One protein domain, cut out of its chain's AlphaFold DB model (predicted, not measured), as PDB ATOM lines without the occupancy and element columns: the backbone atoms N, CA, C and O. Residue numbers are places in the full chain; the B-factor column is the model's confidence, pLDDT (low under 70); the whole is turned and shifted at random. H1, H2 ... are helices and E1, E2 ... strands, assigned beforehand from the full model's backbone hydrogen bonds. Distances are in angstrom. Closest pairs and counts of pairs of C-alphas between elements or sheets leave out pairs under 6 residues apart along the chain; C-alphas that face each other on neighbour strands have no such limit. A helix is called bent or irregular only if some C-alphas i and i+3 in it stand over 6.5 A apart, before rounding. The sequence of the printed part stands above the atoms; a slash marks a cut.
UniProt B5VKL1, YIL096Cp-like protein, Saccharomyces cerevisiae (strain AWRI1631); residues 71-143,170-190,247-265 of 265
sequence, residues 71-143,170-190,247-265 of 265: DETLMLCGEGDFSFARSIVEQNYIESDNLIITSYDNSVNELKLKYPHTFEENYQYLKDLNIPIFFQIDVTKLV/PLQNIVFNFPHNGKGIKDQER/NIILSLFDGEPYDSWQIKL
ATOM      1  N   ASP A  71     112.815 131.974 147.649       91.31
ATOM      2  CA  ASP A  71     111.650 132.195 148.509       91.31
ATOM      3  C   ASP A  71     110.319 131.839 147.830       91.31
ATOM      4  O   ASP A  71     109.257 131.977 148.447       91.31
ATOM      5  N   GLU A  72     110.365 131.333 146.597       92.62
ATOM      6  CA  GLU A  72     109.184 130.888 145.871       92.62
ATOM      7  C   GLU A  72     108.748 129.487 146.270       92.62
ATOM      8  O   GLU A  72     109.548 128.684 146.735       92.62
ATOM      9  N   THR A  73     107.475 129.169 146.042       93.69
ATOM     10  CA  THR A  73     106.960 127.810 146.196       93.69
ATOM     11  C   THR A  73     107.153 126.979 144.934       93.69
ATOM     12  O   THR A  73     106.875 127.415 143.812       93.69
ATOM     13  N   LEU A  74     107.596 125.740 145.126       95.75
ATOM     14  CA  LEU A  74     107.982 124.835 144.058       95.75
ATOM     15  C   LEU A  74     107.422 123.433 144.292       95.75
ATOM     16  O   LEU A  74     107.624 122.836 145.347       95.75
ATOM     17  N   MET A  75     106.774 122.874 143.273       97.00
ATOM     18  CA  MET A  75     106.415 121.461 143.225       97.00
ATOM     19  C   MET A  75     107.253 120.733 142.172       97.00
ATOM     20  O   MET A  75     107.197 121.069 140.989       97.00
ATOM     21  N   LEU A  76     107.988 119.705 142.595       98.19
ATOM     22  CA  LEU A  76     108.713 118.799 141.709       98.19
ATOM     23  C   LEU A  76     107.834 117.618 141.305       98.19
ATOM     24  O   LEU A  76     107.290 116.901 142.151       98.19
ATOM     25  N   CYS A  77     107.720 117.407 140.000       98.00
ATOM     26  CA  CYS A  77     106.929 116.353 139.390       98.00
ATOM     27  C   CYS A  77     107.787 115.209 138.861       98.00
ATOM     28  O   CYS A  77     108.714 115.428 138.086       98.00
ATOM     29  N   GLY A  78     107.402 113.978 139.211       95.81
ATOM     30  CA  GLY A  78     107.992 112.772 138.630       95.81
ATOM     31  C   GLY A  78     109.386 112.443 139.159       95.81
ATOM     32  O   GLY A  78     110.179 111.844 138.436       95.81
ATOM     33  N   GLU A  79     109.693 112.815 140.400       96.75
ATOM     34  CA  GLU A  79     110.970 112.466 141.006       96.75
ATOM     35  C   GLU A  79     111.076 110.944 141.217       96.75
ATOM     36  O   GLU A  79     110.143 110.290 141.697       96.75
ATOM     37  N   GLY A  80     112.231 110.387 140.847       93.50
ATOM     38  CA  GLY A  80     112.553 108.970 141.012       93.50
ATOM     39  C   GLY A  80     113.277 108.712 142.330       93.50
ATOM     40  O   GLY A  80     112.663 108.359 143.330       93.50
ATOM     41  N   ASP A  81     114.597 108.908 142.342       96.00
ATOM     42  CA  ASP A  81     115.457 108.640 143.504       96.00
ATOM     43  C   ASP A  81     115.655 109.841 144.447       96.00
ATOM     44  O   ASP A  81     116.445 109.768 145.390       96.00
ATOM     45  N   PHE A  82     114.958 110.944 144.174       98.06
ATOM     46  CA  PHE A  82     114.959 112.197 144.942       98.06
ATOM     47  C   PHE A  82     116.308 112.927 144.988       98.06
ATOM     48  O   PHE A  82     116.495 113.845 145.791       98.06
ATOM     49  N   SER A  83     117.253 112.554 144.121       97.31
ATOM     50  CA  SER A  83     118.574 113.186 144.055       97.31
ATOM     51  C   SER A  83     118.497 114.658 143.652       97.31
ATOM     52  O   SER A  83     119.169 115.495 144.257       97.31
ATOM     53  N   PHE A  84     117.646 115.002 142.678       97.12
ATOM     54  CA  PHE A  84     117.448 116.389 142.265       97.12
ATOM     55  C   PHE A  84     116.840 117.213 143.402       97.12
ATOM     56  O   PHE A  84     117.409 118.244 143.763       97.12
ATOM     57  N   ALA A  85     115.762 116.722 144.024       97.75
ATOM     58  CA  ALA A  85     115.146 117.368 145.180       97.75
ATOM     59  C   ALA A  85     116.138 117.617 146.329       97.75
ATOM     60  O   ALA A  85     116.196 118.722 146.866       97.75
ATOM     61  N   ARG A  86     116.972 116.627 146.674       97.88
ATOM     62  CA  ARG A  86     118.043 116.810 147.664       97.88
ATOM     63  C   ARG A  86     119.029 117.888 147.225       97.88
ATOM     64  O   ARG A  86     119.315 118.796 147.998       97.88
ATOM     65  N   SER A  87     119.503 117.821 145.980       96.81
ATOM     66  CA  SER A  87     120.501 118.764 145.472       96.81
ATOM     67  C   SER A  87     120.024 120.216 145.528       96.81
ATOM     68  O   SER A  87     120.804 121.095 145.883       96.81
ATOM     69  N   ILE A  88     118.749 120.494 145.226       95.44
ATOM     70  CA  ILE A  88     118.257 121.877 145.217       95.44
ATOM     71  C   ILE A  88     118.151 122.471 146.622       95.44
ATOM     72  O   ILE A  88     118.375 123.669 146.794       95.44
ATOM     73  N   VAL A  89     117.873 121.627 147.617       96.31
ATOM     74  CA  VAL A  89     117.828 122.012 149.028       96.31
ATOM     75  C   VAL A  89     119.245 122.196 149.573       96.31
ATOM     76  O   VAL A  89     119.543 123.238 150.147       96.31
ATOM     77  N   GLU A  90     120.156 121.248 149.323       96.25
ATOM     78  CA  GLU A  90     121.561 121.346 149.753       96.25
ATOM     79  C   GLU A  90     122.266 122.581 149.175       96.25
ATOM     80  O   GLU A  90     123.078 123.215 149.846       96.25
ATOM     81  N   GLN A  91     121.945 122.940 147.931       95.19
ATOM     82  CA  GLN A  91     122.496 124.119 147.262       95.19
ATOM     83  C   GLN A  91     121.730 125.412 147.574       95.19
ATOM     84  O   GLN A  91     122.072 126.463 147.033       95.19
ATOM     85  N   ASN A  92     120.724 125.356 148.455       94.38
ATOM     86  CA  ASN A  92     119.955 126.513 148.906       94.38
ATOM     87  C   ASN A  92     119.245 127.263 147.759       94.38
ATOM     88  O   ASN A  92     119.086 128.483 147.823       94.38
ATOM     89  N   TYR A  93     118.847 126.548 146.697       94.50
ATOM     90  CA  TYR A  93     118.078 127.124 145.586       94.50
ATOM     91  C   TYR A  93     116.599 127.288 145.919       94.50
ATOM     92  O   TYR A  93     115.919 128.044 145.237       94.50
ATOM     93  N   ILE A  94     116.102 126.568 146.924       94.75
ATOM     94  CA  ILE A  94     114.731 126.671 147.409       94.75
ATOM     95  C   ILE A  94     114.720 126.448 148.920       94.75
ATOM     96  O   ILE A  94     115.459 125.604 149.431       94.75
ATOM     97  N   GLU A  95     113.887 127.192 149.637       93.12
ATOM     98  CA  GLU A  95     113.636 126.926 151.054       93.12
ATOM     99  C   GLU A  95     112.865 125.606 151.232       93.12
ATOM    100  O   GLU A  95     111.931 125.305 150.484       93.12
ATOM    101  N   SER A  96     113.212 124.813 152.251       92.50
ATOM    102  CA  SER A  96     112.559 123.517 152.511       92.50
ATOM    103  C   SER A  96     111.055 123.661 152.775       92.50
ATOM    104  O   SER A  96     110.262 122.833 152.331       92.50
ATOM    105  N   ASP A  97     110.650 124.760 153.422       90.75
ATOM    106  CA  ASP A  97     109.250 125.115 153.722       90.75
ATOM    107  C   ASP A  97     108.435 125.528 152.477       90.75
ATOM    108  O   ASP A  97     107.248 125.856 152.584       90.75
ATOM    109  N   ASN A  98     109.081 125.567 151.311       92.94
ATOM    110  CA  ASN A  98     108.515 125.959 150.029       92.94
ATOM    111  C   ASN A  98     108.604 124.852 148.967       92.94
ATOM    112  O   ASN A  98     108.175 125.064 147.831       92.94
ATOM    113  N   LEU A  99     109.130 123.674 149.311       94.69
ATOM    114  CA  LEU A  99     109.280 122.559 148.381       94.69
ATOM    115  C   LEU A  99     108.210 121.482 148.598       94.69
ATOM    116  O   LEU A  99     107.978 121.040 149.716       94.69
ATOM    117  N   ILE A 100     107.591 121.012 147.516       95.44
ATOM    118  CA  ILE A 100     106.792 119.780 147.479       95.44
ATOM    119  C   ILE A 100     107.433 118.822 146.492       95.44
ATOM    120  O   ILE A 100     107.793 119.199 145.376       95.44
ATOM    121  N   ILE A 101     107.511 117.556 146.878       96.88
ATOM    122  CA  ILE A 101     108.116 116.503 146.073       96.88
ATOM    123  C   ILE A 101     107.036 115.494 145.719       96.88
ATOM    124  O   ILE A 101     106.273 115.045 146.575       96.88
ATOM    125  N   THR A 102     106.967 115.117 144.448       97.50
ATOM    126  CA  THR A 102     106.017 114.110 143.986       97.50
ATOM    127  C   THR A 102     106.713 113.044 143.157       97.50
ATOM    128  O   THR A 102     107.582 113.336 142.336       97.50
ATOM    129  N   SER A 103     106.295 111.799 143.354       97.00
ATOM    130  CA  SER A 103     106.748 110.640 142.600       97.00
ATOM    131  C   SER A 103     105.561 109.930 141.962       97.00
ATOM    132  O   SER A 103     104.481 109.829 142.556       97.00
ATOM    133  N   TYR A 104     105.770 109.415 140.751       96.44
ATOM    134  CA  TYR A 104     104.796 108.550 140.088       96.44
ATOM    135  C   TYR A 104     104.744 107.155 140.729       96.44
ATOM    136  O   TYR A 104     103.698 106.505 140.716       96.44
ATOM    137  N   ASP A 105     105.856 106.707 141.315       94.75
ATOM    138  CA  ASP A 105     105.989 105.383 141.917       94.75
ATOM    139  C   ASP A 105     105.080 105.207 143.138       94.75
ATOM    140  O   ASP A 105     104.676 106.170 143.799       94.75
ATOM    141  N   ASN A 106     104.718 103.957 143.444       92.00
ATOM    142  CA  ASN A 106     103.603 103.706 144.355       92.00
ATOM    143  C   ASN A 106     103.962 103.845 145.831       92.00
ATOM    144  O   ASN A 106     103.082 104.106 146.657       92.00
ATOM    145  N   SER A 107     105.218 103.576 146.181       94.25
ATOM    146  CA  SER A 107     105.656 103.502 147.571       94.25
ATOM    147  C   SER A 107     107.165 103.650 147.715       94.25
ATOM    148  O   SER A 107     107.931 103.373 146.793       94.25
ATOM    149  N   VAL A 108     107.585 103.961 148.941       95.31
ATOM    150  CA  VAL A 108     108.988 103.948 149.371       95.31
ATOM    151  C   VAL A 108     109.657 102.604 149.048       95.31
ATOM    152  O   VAL A 108     110.776 102.582 148.554       95.31
ATOM    153  N   ASN A 109     108.975 101.473 149.264       95.25
ATOM    154  CA  ASN A 109     109.542 100.144 148.994       95.25
ATOM    155  C   ASN A 109     109.827  99.919 147.504       95.25
ATOM    156  O   ASN A 109     110.844  99.325 147.157       95.25
ATOM    157  N   GLU A 110     108.948 100.404 146.625       94.44
ATOM    158  CA  GLU A 110     109.158 100.321 145.178       94.44
ATOM    159  C   GLU A 110     110.392 101.126 144.755       94.44
ATOM    160  O   GLU A 110     111.227 100.631 143.998       94.44
ATOM    161  N   LEU A 111     110.548 102.333 145.299       94.38
ATOM    162  CA  LEU A 111     111.695 103.189 145.010       94.38
ATOM    163  C   LEU A 111     113.006 102.640 145.574       94.38
ATOM    164  O   LEU A 111     114.009 102.659 144.866       94.38
ATOM    165  N   LYS A 112     113.001 102.051 146.778       95.00
ATOM    166  CA  LYS A 112     114.168 101.325 147.316       95.00
ATOM    167  C   LYS A 112     114.616 100.196 146.385       95.00
ATOM    168  O   LYS A 112     115.809  99.965 146.239       95.00
ATOM    169  N   LEU A 113     113.680  99.491 145.744       95.31
ATOM    170  CA  LEU A 113     114.011  98.424 144.795       95.31
ATOM    171  C   LEU A 113     114.527  98.967 143.456       95.31
ATOM    172  O   LEU A 113     115.436  98.376 142.875       95.31
ATOM    173  N   LYS A 114     113.964 100.078 142.964       93.88
ATOM    174  CA  LYS A 114     114.398 100.728 141.715       93.88
ATOM    175  C   LYS A 114     115.760 101.413 141.854       93.88
ATOM    176  O   LYS A 114     116.558 101.367 140.921       93.88
ATOM    177  N   TYR A 115     116.036 101.991 143.021       95.62
ATOM    178  CA  TYR A 115     117.204 102.827 143.301       95.62
ATOM    179  C   TYR A 115     117.887 102.427 144.626       95.62
ATOM    180  O   TYR A 115     117.977 103.235 145.554       95.62
ATOM    181  N   PRO A 116     118.403 101.189 144.745       93.75
ATOM    182  CA  PRO A 116     118.868 100.623 146.018       93.75
ATOM    183  C   PRO A 116     120.068 101.341 146.643       93.75
ATOM    184  O   PRO A 116     120.321 101.178 147.832       93.75
ATOM    185  N   HIS A 117     120.814 102.116 145.855       94.44
ATOM    186  CA  HIS A 117     122.043 102.775 146.298       94.44
ATOM    187  C   HIS A 117     121.905 104.283 146.516       94.44
ATOM    188  O   HIS A 117     122.801 104.866 147.112       94.44
ATOM    189  N   THR A 118     120.832 104.917 146.034       94.94
ATOM    190  CA  THR A 118     120.695 106.386 146.076       94.94
ATOM    191  C   THR A 118     119.437 106.843 146.802       94.94
ATOM    192  O   THR A 118     119.484 107.821 147.544       94.94
ATOM    193  N   PHE A 119     118.322 106.121 146.659       97.00
ATOM    194  CA  PHE A 119     117.036 106.597 147.158       97.00
ATOM    195  C   PHE A 119     116.964 106.700 148.682       97.00
ATOM    196  O   PHE A 119     116.425 107.682 149.179       97.00
ATOM    197  N   GLU A 120     117.483 105.717 149.430       96.69
ATOM    198  CA  GLU A 120     117.312 105.698 150.892       96.69
ATOM    199  C   GLU A 120     117.887 106.955 151.543       96.69
ATOM    200  O   GLU A 120     117.198 107.621 152.308       96.69
ATOM    201  N   GLU A 121     119.132 107.297 151.213       97.50
ATOM    202  CA  GLU A 121     119.821 108.442 151.805       97.50
ATOM    203  C   GLU A 121     119.122 109.759 151.440       97.50
ATOM    204  O   GLU A 121     118.861 110.588 152.311       97.50
ATOM    205  N   ASN A 122     118.741 109.917 150.167       98.19
ATOM    206  CA  ASN A 122     118.035 111.109 149.696       98.19
ATOM    207  C   ASN A 122     116.667 111.257 150.366       98.19
ATOM    208  O   ASN A 122     116.303 112.343 150.813       98.19
ATOM    209  N   TYR A 123     115.916 110.160 150.458       97.69
ATOM    210  CA  TYR A 123     114.598 110.148 151.071       97.69
ATOM    211  C   TYR A 123     114.653 110.500 152.556       97.69
ATOM    212  O   TYR A 123     113.846 111.317 152.996       97.69
ATOM    213  N   GLN A 124     115.591 109.925 153.320       97.44
ATOM    214  CA  GLN A 124     115.727 110.243 154.745       97.44
ATOM    215  C   GLN A 124     116.108 111.712 154.951       97.44
ATOM    216  O   GLN A 124     115.428 112.392 155.708       97.44
ATOM    217  N   TYR A 125     117.082 112.235 154.197       97.62
ATOM    218  CA  TYR A 125     117.473 113.649 154.271       97.62
ATOM    219  C   TYR A 125     116.278 114.599 154.083       97.62
ATOM    220  O   TYR A 125     116.048 115.505 154.882       97.62
ATOM    221  N   LEU A 126     115.476 114.374 153.040       95.88
ATOM    222  CA  LEU A 126     114.323 115.222 152.724       95.88
ATOM    223  C   LEU A 126     113.189 115.070 153.745       95.88
ATOM    224  O   LEU A 126     112.486 116.033 154.057       95.88
ATOM    225  N   LYS A 127     113.014 113.857 154.271       94.31
ATOM    226  CA  LYS A 127     112.021 113.560 155.300       94.31
ATOM    227  C   LYS A 127     112.379 114.206 156.637       94.31
ATOM    228  O   LYS A 127     111.481 114.735 157.286       94.31
ATOM    229  N   ASP A 128     113.654 114.209 157.020       94.44
ATOM    230  CA  ASP A 128     114.145 114.847 158.248       94.44
ATOM    231  C   ASP A 128     113.929 116.371 158.223       94.44
ATOM    232  O   ASP A 128     113.691 116.991 159.259       94.44
ATOM    233  N   LEU A 129     113.912 116.967 157.027       93.06
ATOM    234  CA  LEU A 129     113.542 118.368 156.798       93.06
ATOM    235  C   LEU A 129     112.022 118.617 156.763       93.06
ATOM    236  O   LEU A 129     111.595 119.740 156.502       93.06
ATOM    237  N   ASN A 130     111.196 117.599 157.026       91.19
ATOM    238  CA  ASN A 130     109.731 117.662 156.982       91.19
ATOM    239  C   ASN A 130     109.175 118.183 155.644       91.19
ATOM    240  O   ASN A 130     108.145 118.862 155.605       91.19
ATOM    241  N   ILE A 131     109.851 117.866 154.537       92.69
ATOM    242  CA  ILE A 131     109.392 118.234 153.197       92.69
ATOM    243  C   ILE A 131     108.250 117.282 152.786       92.69
ATOM    244  O   ILE A 131     108.394 116.062 152.916       92.69
ATOM    245  N   PRO A 132     107.103 117.781 152.283       92.75
ATOM    246  CA  PRO A 132     106.004 116.948 151.822       92.75
ATOM    247  C   PRO A 132     106.410 116.120 150.607       92.75
ATOM    248  O   PRO A 132     106.737 116.655 149.545       92.75
ATOM    249  N   ILE A 133     106.321 114.799 150.755       94.88
ATOM    250  CA  ILE A 133     106.602 113.836 149.692       94.88
ATOM    251  C   ILE A 133     105.327 113.048 149.392       94.88
ATOM    252  O   ILE A 133     104.781 112.365 150.261       94.88
ATOM    253  N   PHE A 134     104.868 113.119 148.146       95.50
ATOM    254  CA  PHE A 134     103.687 112.415 147.661       95.50
ATOM    255  C   PHE A 134     104.065 111.312 146.675       95.50
ATOM    256  O   PHE A 134     104.830 111.531 145.740       95.50
ATOM    257  N   PHE A 135     103.470 110.137 146.849       96.25
ATOM    258  CA  PHE A 135     103.596 108.997 145.938       96.25
ATOM    259  C   PHE A 135     102.318 108.832 145.112       96.25
ATOM    260  O   PHE A 135     101.273 109.379 145.477       96.25
ATOM    261  N   GLN A 136     102.375 108.038 144.039       96.44
ATOM    262  CA  GLN A 136     101.237 107.778 143.141       96.44
ATOM    263  C   GLN A 136     100.691 109.045 142.470       96.44
ATOM    264  O   GLN A 136      99.489 109.163 142.208       96.44
ATOM    265  N   ILE A 137     101.563 110.017 142.202       97.31
ATOM    266  CA  ILE A 137     101.169 111.258 141.544       97.31
ATOM    267  C   ILE A 137     101.322 111.117 140.035       97.31
ATOM    268  O   ILE A 137     102.408 111.229 139.476       97.31
ATOM    269  N   ASP A 138     100.192 110.890 139.364       96.81
ATOM    270  CA  ASP A 138     100.086 110.998 137.912       96.81
ATOM    271  C   ASP A 138      99.932 112.473 137.519       96.81
ATOM    272  O   ASP A 138      98.901 113.102 137.788       96.81
ATOM    273  N   VAL A 139     100.968 113.006 136.872       96.94
ATOM    274  CA  VAL A 139     101.052 114.386 136.371       96.94
ATOM    275  C   VAL A 139     100.020 114.700 135.286       96.94
ATOM    276  O   VAL A 139      99.637 115.852 135.110       96.94
ATOM    277  N   THR A 140      99.499 113.680 134.596       96.88
ATOM    278  CA  THR A 140      98.407 113.843 133.623       96.88
ATOM    279  C   THR A 140      97.033 113.924 134.287       96.88
ATOM    280  O   THR A 140      96.024 114.082 133.596       96.88
ATOM    281  N   LYS A 141      96.968 113.764 135.618       96.94
ATOM    282  CA  LYS A 141      95.733 113.719 136.417       96.94
ATOM    283  C   LYS A 141      95.931 114.313 137.817       96.94
ATOM    284  O   LYS A 141      95.389 113.773 138.781       96.94
ATOM    285  N   LEU A 142      96.684 115.409 137.955       96.56
ATOM    286  CA  LEU A 142      97.138 115.953 139.251       96.56
ATOM    287  C   LEU A 142      96.011 116.085 140.286       96.56
ATOM    288  O   LEU A 142      96.115 115.556 141.391       96.56
ATOM    289  N   VAL A 143      94.896 116.718 139.913       94.31
ATOM    290  CA  VAL A 143      93.744 116.941 140.807       94.31
ATOM    291  C   VAL A 143      93.204 115.624 141.372       94.31
ATOM    292  O   VAL A 143      92.927 115.510 142.569       94.31
ATOM    293  N   PRO A 170     100.615 130.608 147.992       90.50
ATOM    294  CA  PRO A 170     100.244 130.151 146.661       90.50
ATOM    295  C   PRO A 170     101.278 129.157 146.134       90.50
ATOM    296  O   PRO A 170     102.409 129.130 146.611       90.50
ATOM    297  N   LEU A 171     100.904 128.352 145.144       93.19
ATOM    298  CA  LEU A 171     101.837 127.555 144.352       93.19
ATOM    299  C   LEU A 171     102.319 128.393 143.163       93.19
ATOM    300  O   LEU A 171     101.501 128.799 142.340       93.19
ATOM    301  N   GLN A 172     103.620 128.648 143.066       94.88
ATOM    302  CA  GLN A 172     104.193 129.528 142.045       94.88
ATOM    303  C   GLN A 172     104.877 128.758 140.922       94.88
ATOM    304  O   GLN A 172     104.796 129.191 139.781       94.88
ATOM    305  N   ASN A 173     105.504 127.617 141.210       96.56
ATOM    306  CA  ASN A 173     106.251 126.865 140.207       96.56
ATOM    307  C   ASN A 173     105.902 125.375 140.237       96.56
ATOM    308  O   ASN A 173     105.862 124.749 141.299       96.56
ATOM    309  N   ILE A 174     105.700 124.791 139.057       97.88
ATOM    310  CA  ILE A 174     105.583 123.342 138.860       97.88
ATOM    311  C   ILE A 174     106.667 122.920 137.874       97.88
ATOM    312  O   ILE A 174     106.657 123.364 136.729       97.88
ATOM    313  N   VAL A 175     107.587 122.059 138.304       97.69
ATOM    314  CA  VAL A 175     108.699 121.571 137.478       97.69
ATOM    315  C   VAL A 175     108.481 120.111 137.120       97.69
ATOM    316  O   VAL A 175     108.300 119.283 138.009       97.69
ATOM    317  N   PHE A 176     108.593 119.772 135.837       97.56
ATOM    318  CA  PHE A 176     108.696 118.388 135.381       97.56
ATOM    319  C   PHE A 176     109.991 118.192 134.588       97.56
ATOM    320  O   PHE A 176     110.142 118.664 133.459       97.56
ATOM    321  N   ASN A 177     110.951 117.507 135.207       95.75
ATOM    322  CA  ASN A 177     112.266 117.282 134.622       95.75
ATOM    323  C   ASN A 177     112.291 115.996 133.798       95.75
ATOM    324  O   ASN A 177     111.945 114.929 134.296       95.75
ATOM    325  N   PHE A 178     112.745 116.105 132.549       93.62
ATOM    326  CA  PHE A 178     112.960 114.992 131.623       93.62
ATOM    327  C   PHE A 178     111.797 113.977 131.610       93.62
ATOM    328  O   PHE A 178     111.992 112.795 131.933       93.62
ATOM    329  N   PRO A 179     110.578 114.418 131.233       93.75
ATOM    330  CA  PRO A 179     109.401 113.561 131.188       93.75
ATOM    331  C   PRO A 179     109.655 112.275 130.414       93.75
ATOM    332  O   PRO A 179     110.251 112.290 129.340       93.75
ATOM    333  N   HIS A 180     109.152 111.156 130.921       87.56
ATOM    334  CA  HIS A 180     109.196 109.882 130.217       87.56
ATOM    335  C   HIS A 180     107.987 109.030 130.597       87.56
ATOM    336  O   HIS A 180     107.456 109.132 131.699       87.56
ATOM    337  N   ASN A 181     107.538 108.171 129.678       83.50
ATOM    338  CA  ASN A 181     106.372 107.312 129.910       83.50
ATOM    339  C   ASN A 181     106.724 105.878 130.350       83.50
ATOM    340  O   ASN A 181     105.827 105.105 130.674       83.50
ATOM    341  N   GLY A 182     108.004 105.488 130.314       80.75
ATOM    342  CA  GLY A 182     108.466 104.145 130.696       80.75
ATOM    343  C   GLY A 182     107.909 102.991 129.843       80.75
ATOM    344  O   GLY A 182     108.178 101.829 130.138       80.75
ATOM    345  N   LYS A 183     107.154 103.271 128.768       79.31
ATOM    346  CA  LYS A 183     106.407 102.258 127.996       79.31
ATOM    347  C   LYS A 183     107.268 101.481 126.993       79.31
ATOM    348  O   LYS A 183     106.780 100.535 126.381       79.31
ATOM    349  N   GLY A 184     108.528 101.875 126.778       83.19
ATOM    350  CA  GLY A 184     109.460 101.172 125.882       83.19
ATOM    351  C   GLY A 184     108.944 101.005 124.444       83.19
ATOM    352  O   GLY A 184     109.230  99.997 123.792       83.19
ATOM    353  N   ILE A 185     108.140 101.959 123.957       85.25
ATOM    354  CA  ILE A 185     107.479 101.884 122.650       85.25
ATOM    355  C   ILE A 185     108.540 101.961 121.549       85.25
ATOM    356  O   ILE A 185     109.255 102.955 121.445       85.25
ATOM    357  N   LYS A 186     108.631 100.898 120.739       87.62
ATOM    358  CA  LYS A 186     109.608 100.773 119.640       87.62
ATOM    359  C   LYS A 186     109.224 101.565 118.393       87.62
ATOM    360  O   LYS A 186     110.104 101.930 117.622       87.62
ATOM    361  N   ASP A 187     107.927 101.742 118.177       92.75
ATOM    362  CA  ASP A 187     107.398 102.543 117.081       92.75
ATOM    363  C   ASP A 187     107.636 104.025 117.386       92.75
ATOM    364  O   ASP A 187     107.181 104.517 118.420       92.75
ATOM    365  N   GLN A 188     108.406 104.705 116.534       90.19
ATOM    366  CA  GLN A 188     108.858 106.070 116.804       90.19
ATOM    367  C   GLN A 188     107.704 107.069 116.781       90.19
ATOM    368  O   GLN A 188     107.590 107.864 117.707       90.19
ATOM    369  N   GLU A 189     106.815 106.999 115.793       91.25
ATOM    370  CA  GLU A 189     105.684 107.926 115.669       91.25
ATOM    371  C   GLU A 189     104.724 107.785 116.847       91.25
ATOM    372  O   GLU A 189     104.297 108.772 117.450       91.25
ATOM    373  N   ARG A 190     104.436 106.542 117.247       92.81
ATOM    374  CA  ARG A 190     103.625 106.275 118.431       92.81
ATOM    375  C   ARG A 190     104.305 106.763 119.704       92.81
ATOM    376  O   ARG A 190     103.633 107.290 120.584       92.81
ATOM    377  N   ASN A 247     104.325 129.565 137.089       94.75
ATOM    378  CA  ASN A 247     105.183 129.055 136.030       94.75
ATOM    379  C   ASN A 247     105.096 127.530 135.939       94.75
ATOM    380  O   ASN A 247     105.228 126.813 136.938       94.75
ATOM    381  N   ILE A 248     104.953 127.030 134.715       95.81
ATOM    382  CA  ILE A 248     105.165 125.616 134.412       95.81
ATOM    383  C   ILE A 248     106.535 125.488 133.759       95.81
ATOM    384  O   ILE A 248     106.788 126.069 132.708       95.81
ATOM    385  N   ILE A 249     107.415 124.724 134.391       95.44
ATOM    386  CA  ILE A 249     108.803 124.561 133.983       95.44
ATOM    387  C   ILE A 249     108.984 123.127 133.494       95.44
ATOM    388  O   ILE A 249     108.715 122.159 134.207       95.44
ATOM    389  N   LEU A 250     109.446 122.997 132.257       95.00
ATOM    390  CA  LEU A 250     109.682 121.720 131.604       95.00
ATOM    391  C   LEU A 250     111.145 121.651 131.172       95.00
ATOM    392  O   LEU A 250     111.582 122.461 130.357       95.00
ATOM    393  N   SER A 251     111.884 120.674 131.692       93.00
ATOM    394  CA  SER A 251     113.290 120.471 131.324       93.00
ATOM    395  C   SER A 251     113.412 119.306 130.351       93.00
ATOM    396  O   SER A 251     112.915 118.211 130.624       93.00
ATOM    397  N   LEU A 252     114.096 119.524 129.229       91.56
ATOM    398  CA  LEU A 252     114.313 118.536 128.170       91.56
ATOM    399  C   LEU A 252     115.796 118.510 127.799       91.56
ATOM    400  O   LEU A 252     116.510 119.486 128.018       91.56
ATOM    401  N   PHE A 253     116.263 117.392 127.250       88.19
ATOM    402  CA  PHE A 253     117.592 117.348 126.648       88.19
ATOM    403  C   PHE A 253     117.531 117.866 125.213       88.19
ATOM    404  O   PHE A 253     116.553 117.614 124.516       88.19
ATOM    405  N   ASP A 254     118.606 118.511 124.761       85.31
ATOM    406  CA  ASP A 254     118.779 118.828 123.344       85.31
ATOM    407  C   ASP A 254     118.991 117.539 122.543       85.31
ATOM    408  O   ASP A 254     119.899 116.749 122.848       85.31
ATOM    409  N   GLY A 255     118.212 117.352 121.480       86.25
ATOM    410  CA  GLY A 255     118.337 116.214 120.581       86.25
ATOM    411  C   GLY A 255     117.192 115.209 120.676       86.25
ATOM    412  O   GLY A 255     116.275 115.281 121.495       86.25
ATOM    413  N   GLU A 256     117.277 114.193 119.823       83.81
ATOM    414  CA  GLU A 256     116.335 113.077 119.816       83.81
ATOM    415  C   GLU A 256     116.360 112.279 121.139       83.81
ATOM    416  O   GLU A 256     117.441 111.994 121.666       83.81
ATOM    417  N   PRO A 257     115.200 111.830 121.662       87.00
ATOM    418  CA  PRO A 257     113.870 111.908 121.049       87.00
ATOM    419  C   PRO A 257     113.101 113.217 121.316       87.00
ATOM    420  O   PRO A 257     111.992 113.364 120.811       87.00
ATOM    421  N   TYR A 258     113.638 114.134 122.124       89.38
ATOM    422  CA  TYR A 258     112.921 115.311 122.629       89.38
ATOM    423  C   TYR A 258     112.608 116.331 121.530       89.38
ATOM    424  O   TYR A 258     111.493 116.852 121.486       89.38
ATOM    425  N   ASP A 259     113.536 116.550 120.595       89.19
ATOM    426  CA  ASP A 259     113.329 117.449 119.448       89.19
ATOM    427  C   ASP A 259     112.113 117.024 118.605       89.19
ATOM    428  O   ASP A 259     111.291 117.849 118.194       89.19
ATOM    429  N   SER A 260     111.950 115.711 118.404       91.69
ATOM    430  CA  SER A 260     110.834 115.131 117.652       91.69
ATOM    431  C   SER A 260     109.476 115.310 118.332       91.69
ATOM    432  O   SER A 260     108.442 115.146 117.684       91.69
ATOM    433  N   TRP A 261     109.435 115.674 119.617       92.12
ATOM    434  CA  TRP A 261     108.172 115.956 120.300       92.12
ATOM    435  C   TRP A 261     107.557 117.279 119.848       92.12
ATOM    436  O   TRP A 261     106.352 117.451 120.014       92.12
ATOM    437  N   GLN A 262     108.340 118.176 119.230       90.38
ATOM    438  CA  GLN A 262     107.867 119.447 118.666       90.38
ATOM    439  C   GLN A 262     106.953 120.219 119.629       90.38
ATOM    440  O   GLN A 262     105.883 120.707 119.249       90.38
ATOM    441  N   ILE A 263     107.353 120.283 120.899       84.56
ATOM    442  CA  ILE A 263     106.581 120.968 121.934       84.56
ATOM    443  C   ILE A 263     106.530 122.444 121.567       84.56
ATOM    444  O   ILE A 263     107.559 123.109 121.466       84.56
ATOM    445  N   LYS A 264     105.317 122.938 121.341       76.94
ATOM    446  CA  LYS A 264     105.077 124.356 121.107       76.94
ATOM    447  C   LYS A 264     104.933 125.035 122.462       76.94
ATOM    448  O   LYS A 264     104.068 124.637 123.241       76.94
ATOM    449  N   LEU A 265     105.825 125.987 122.715       59.38
ATOM    450  CA  LEU A 265     105.755 126.923 123.833       59.38
ATOM    451  C   LEU A 265     104.751 128.034 123.517       59.38
ATOM    452  O   LEU A 265     104.703 128.448 122.333       59.38
TER     453      LEU A 265
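What this domain is: This is residues 71 to 143, 170 to 190 and 247 to 265 of the 265 residues of the protein "YIL096Cp-like protein" of Saccharomyces cerevisiae (strain AWRI1631) (UniProt B5VKL1). A small twisted wall of four parallel strands has helix H1 packed over one face, and H3 packs on H1 with H2 at its corner, farther from the sheet. Beyond E4 two long stretches with no named element, residues 178 to 190 and 252 to 265, reach away from the body; of these, residues 181 to 187 stick out. The 113 printed residues hold four named helices and four named strands, in the order E1 H1 E2 H2 H3 H4 E3 E4, and the sheet's order is E2 E1 E3 E4. The class is mixed, helices and strands, with under half of the residues in named elements. The whole is compact, with a radius of gyration of the C-alphas of 15.0 A and spans of 44 by 33 by 28 A.

Where its parts are: In the sheet, E2 is residues 99 to 102, 10.1 A long, and E1 is residues 74 to 77, 9.7 A, beginning at C-alpha 74 (107.982, 124.835, 144.058). E3 is residues 173 to 177, 12.6 A, and E4 is residues 247 to 251, 12.7 A, ending at C-alpha 251 (113.290, 120.471, 131.324). H1 is residues 83 to 90, 10.4 A; H2 is residues 108 to 114, 9.9 A; H3 is residues 119 to 128, 14.1 A, ending at C-alpha 128 (114.145, 114.847, 158.248). H4 is residues 139 to 143, 8.9 A, and is irregular: C-alphas 140 and 143 are 9.1 A apart.

How they stand to each other: E2 and E1 are parallel at 13 degrees, with N 76 and O 100 2.8 A apart, within hydrogen-bond range. E1 and E3 are parallel at 30 degrees, with N 77 and O 175 at 2.8 A. E3 and E4 are parallel at 13 degrees, with N 249 and O 174 at 2.8 A. Residues 101 to 102 of E2 also pair, parallel, with residues 133 to 134. H1 is on the sheet at a height of 10.0 A, over E1 and along the strands, at 1 degree to E1 on the local plane. E1, H1 and E2 form a strand-helix-strand unit, two parallel neighbour strands with a helix between, its crossover right-handed. H1 touches H3, the closest C-alphas being those of Ser 83 and Asn 122, 6.0 A apart; they run the same way at a steep tilt of 36 degrees, only just past shallow. H2 and H3 only just touch, with 3 pairs of C-alphas within 8 A, and only at the corner; the closest C-alphas are those of Lys 112 and Phe 119, 6.0 A. H4 is not on the sheet, but only just, with 4 pairs of C-alphas within 10 A. In H1, H2 and H3 every O i to N i+4 pair is within hydrogen-bond range; in H4 it is 0 of 1, and 0 of 2 for O i to N i+3.

The domain as a whole: The two C-alphas farthest apart are those of Asp 128 and Glu 189, 44.0 A. Residues 144 to 169 and 191 to 246 are not printed, with gaps of 15.8 A and 28.8 A between C-alphas. Of the links that are printed whole, none is long. The mean pLDDT of the printed part is 93.3, and residue 265 is under 70.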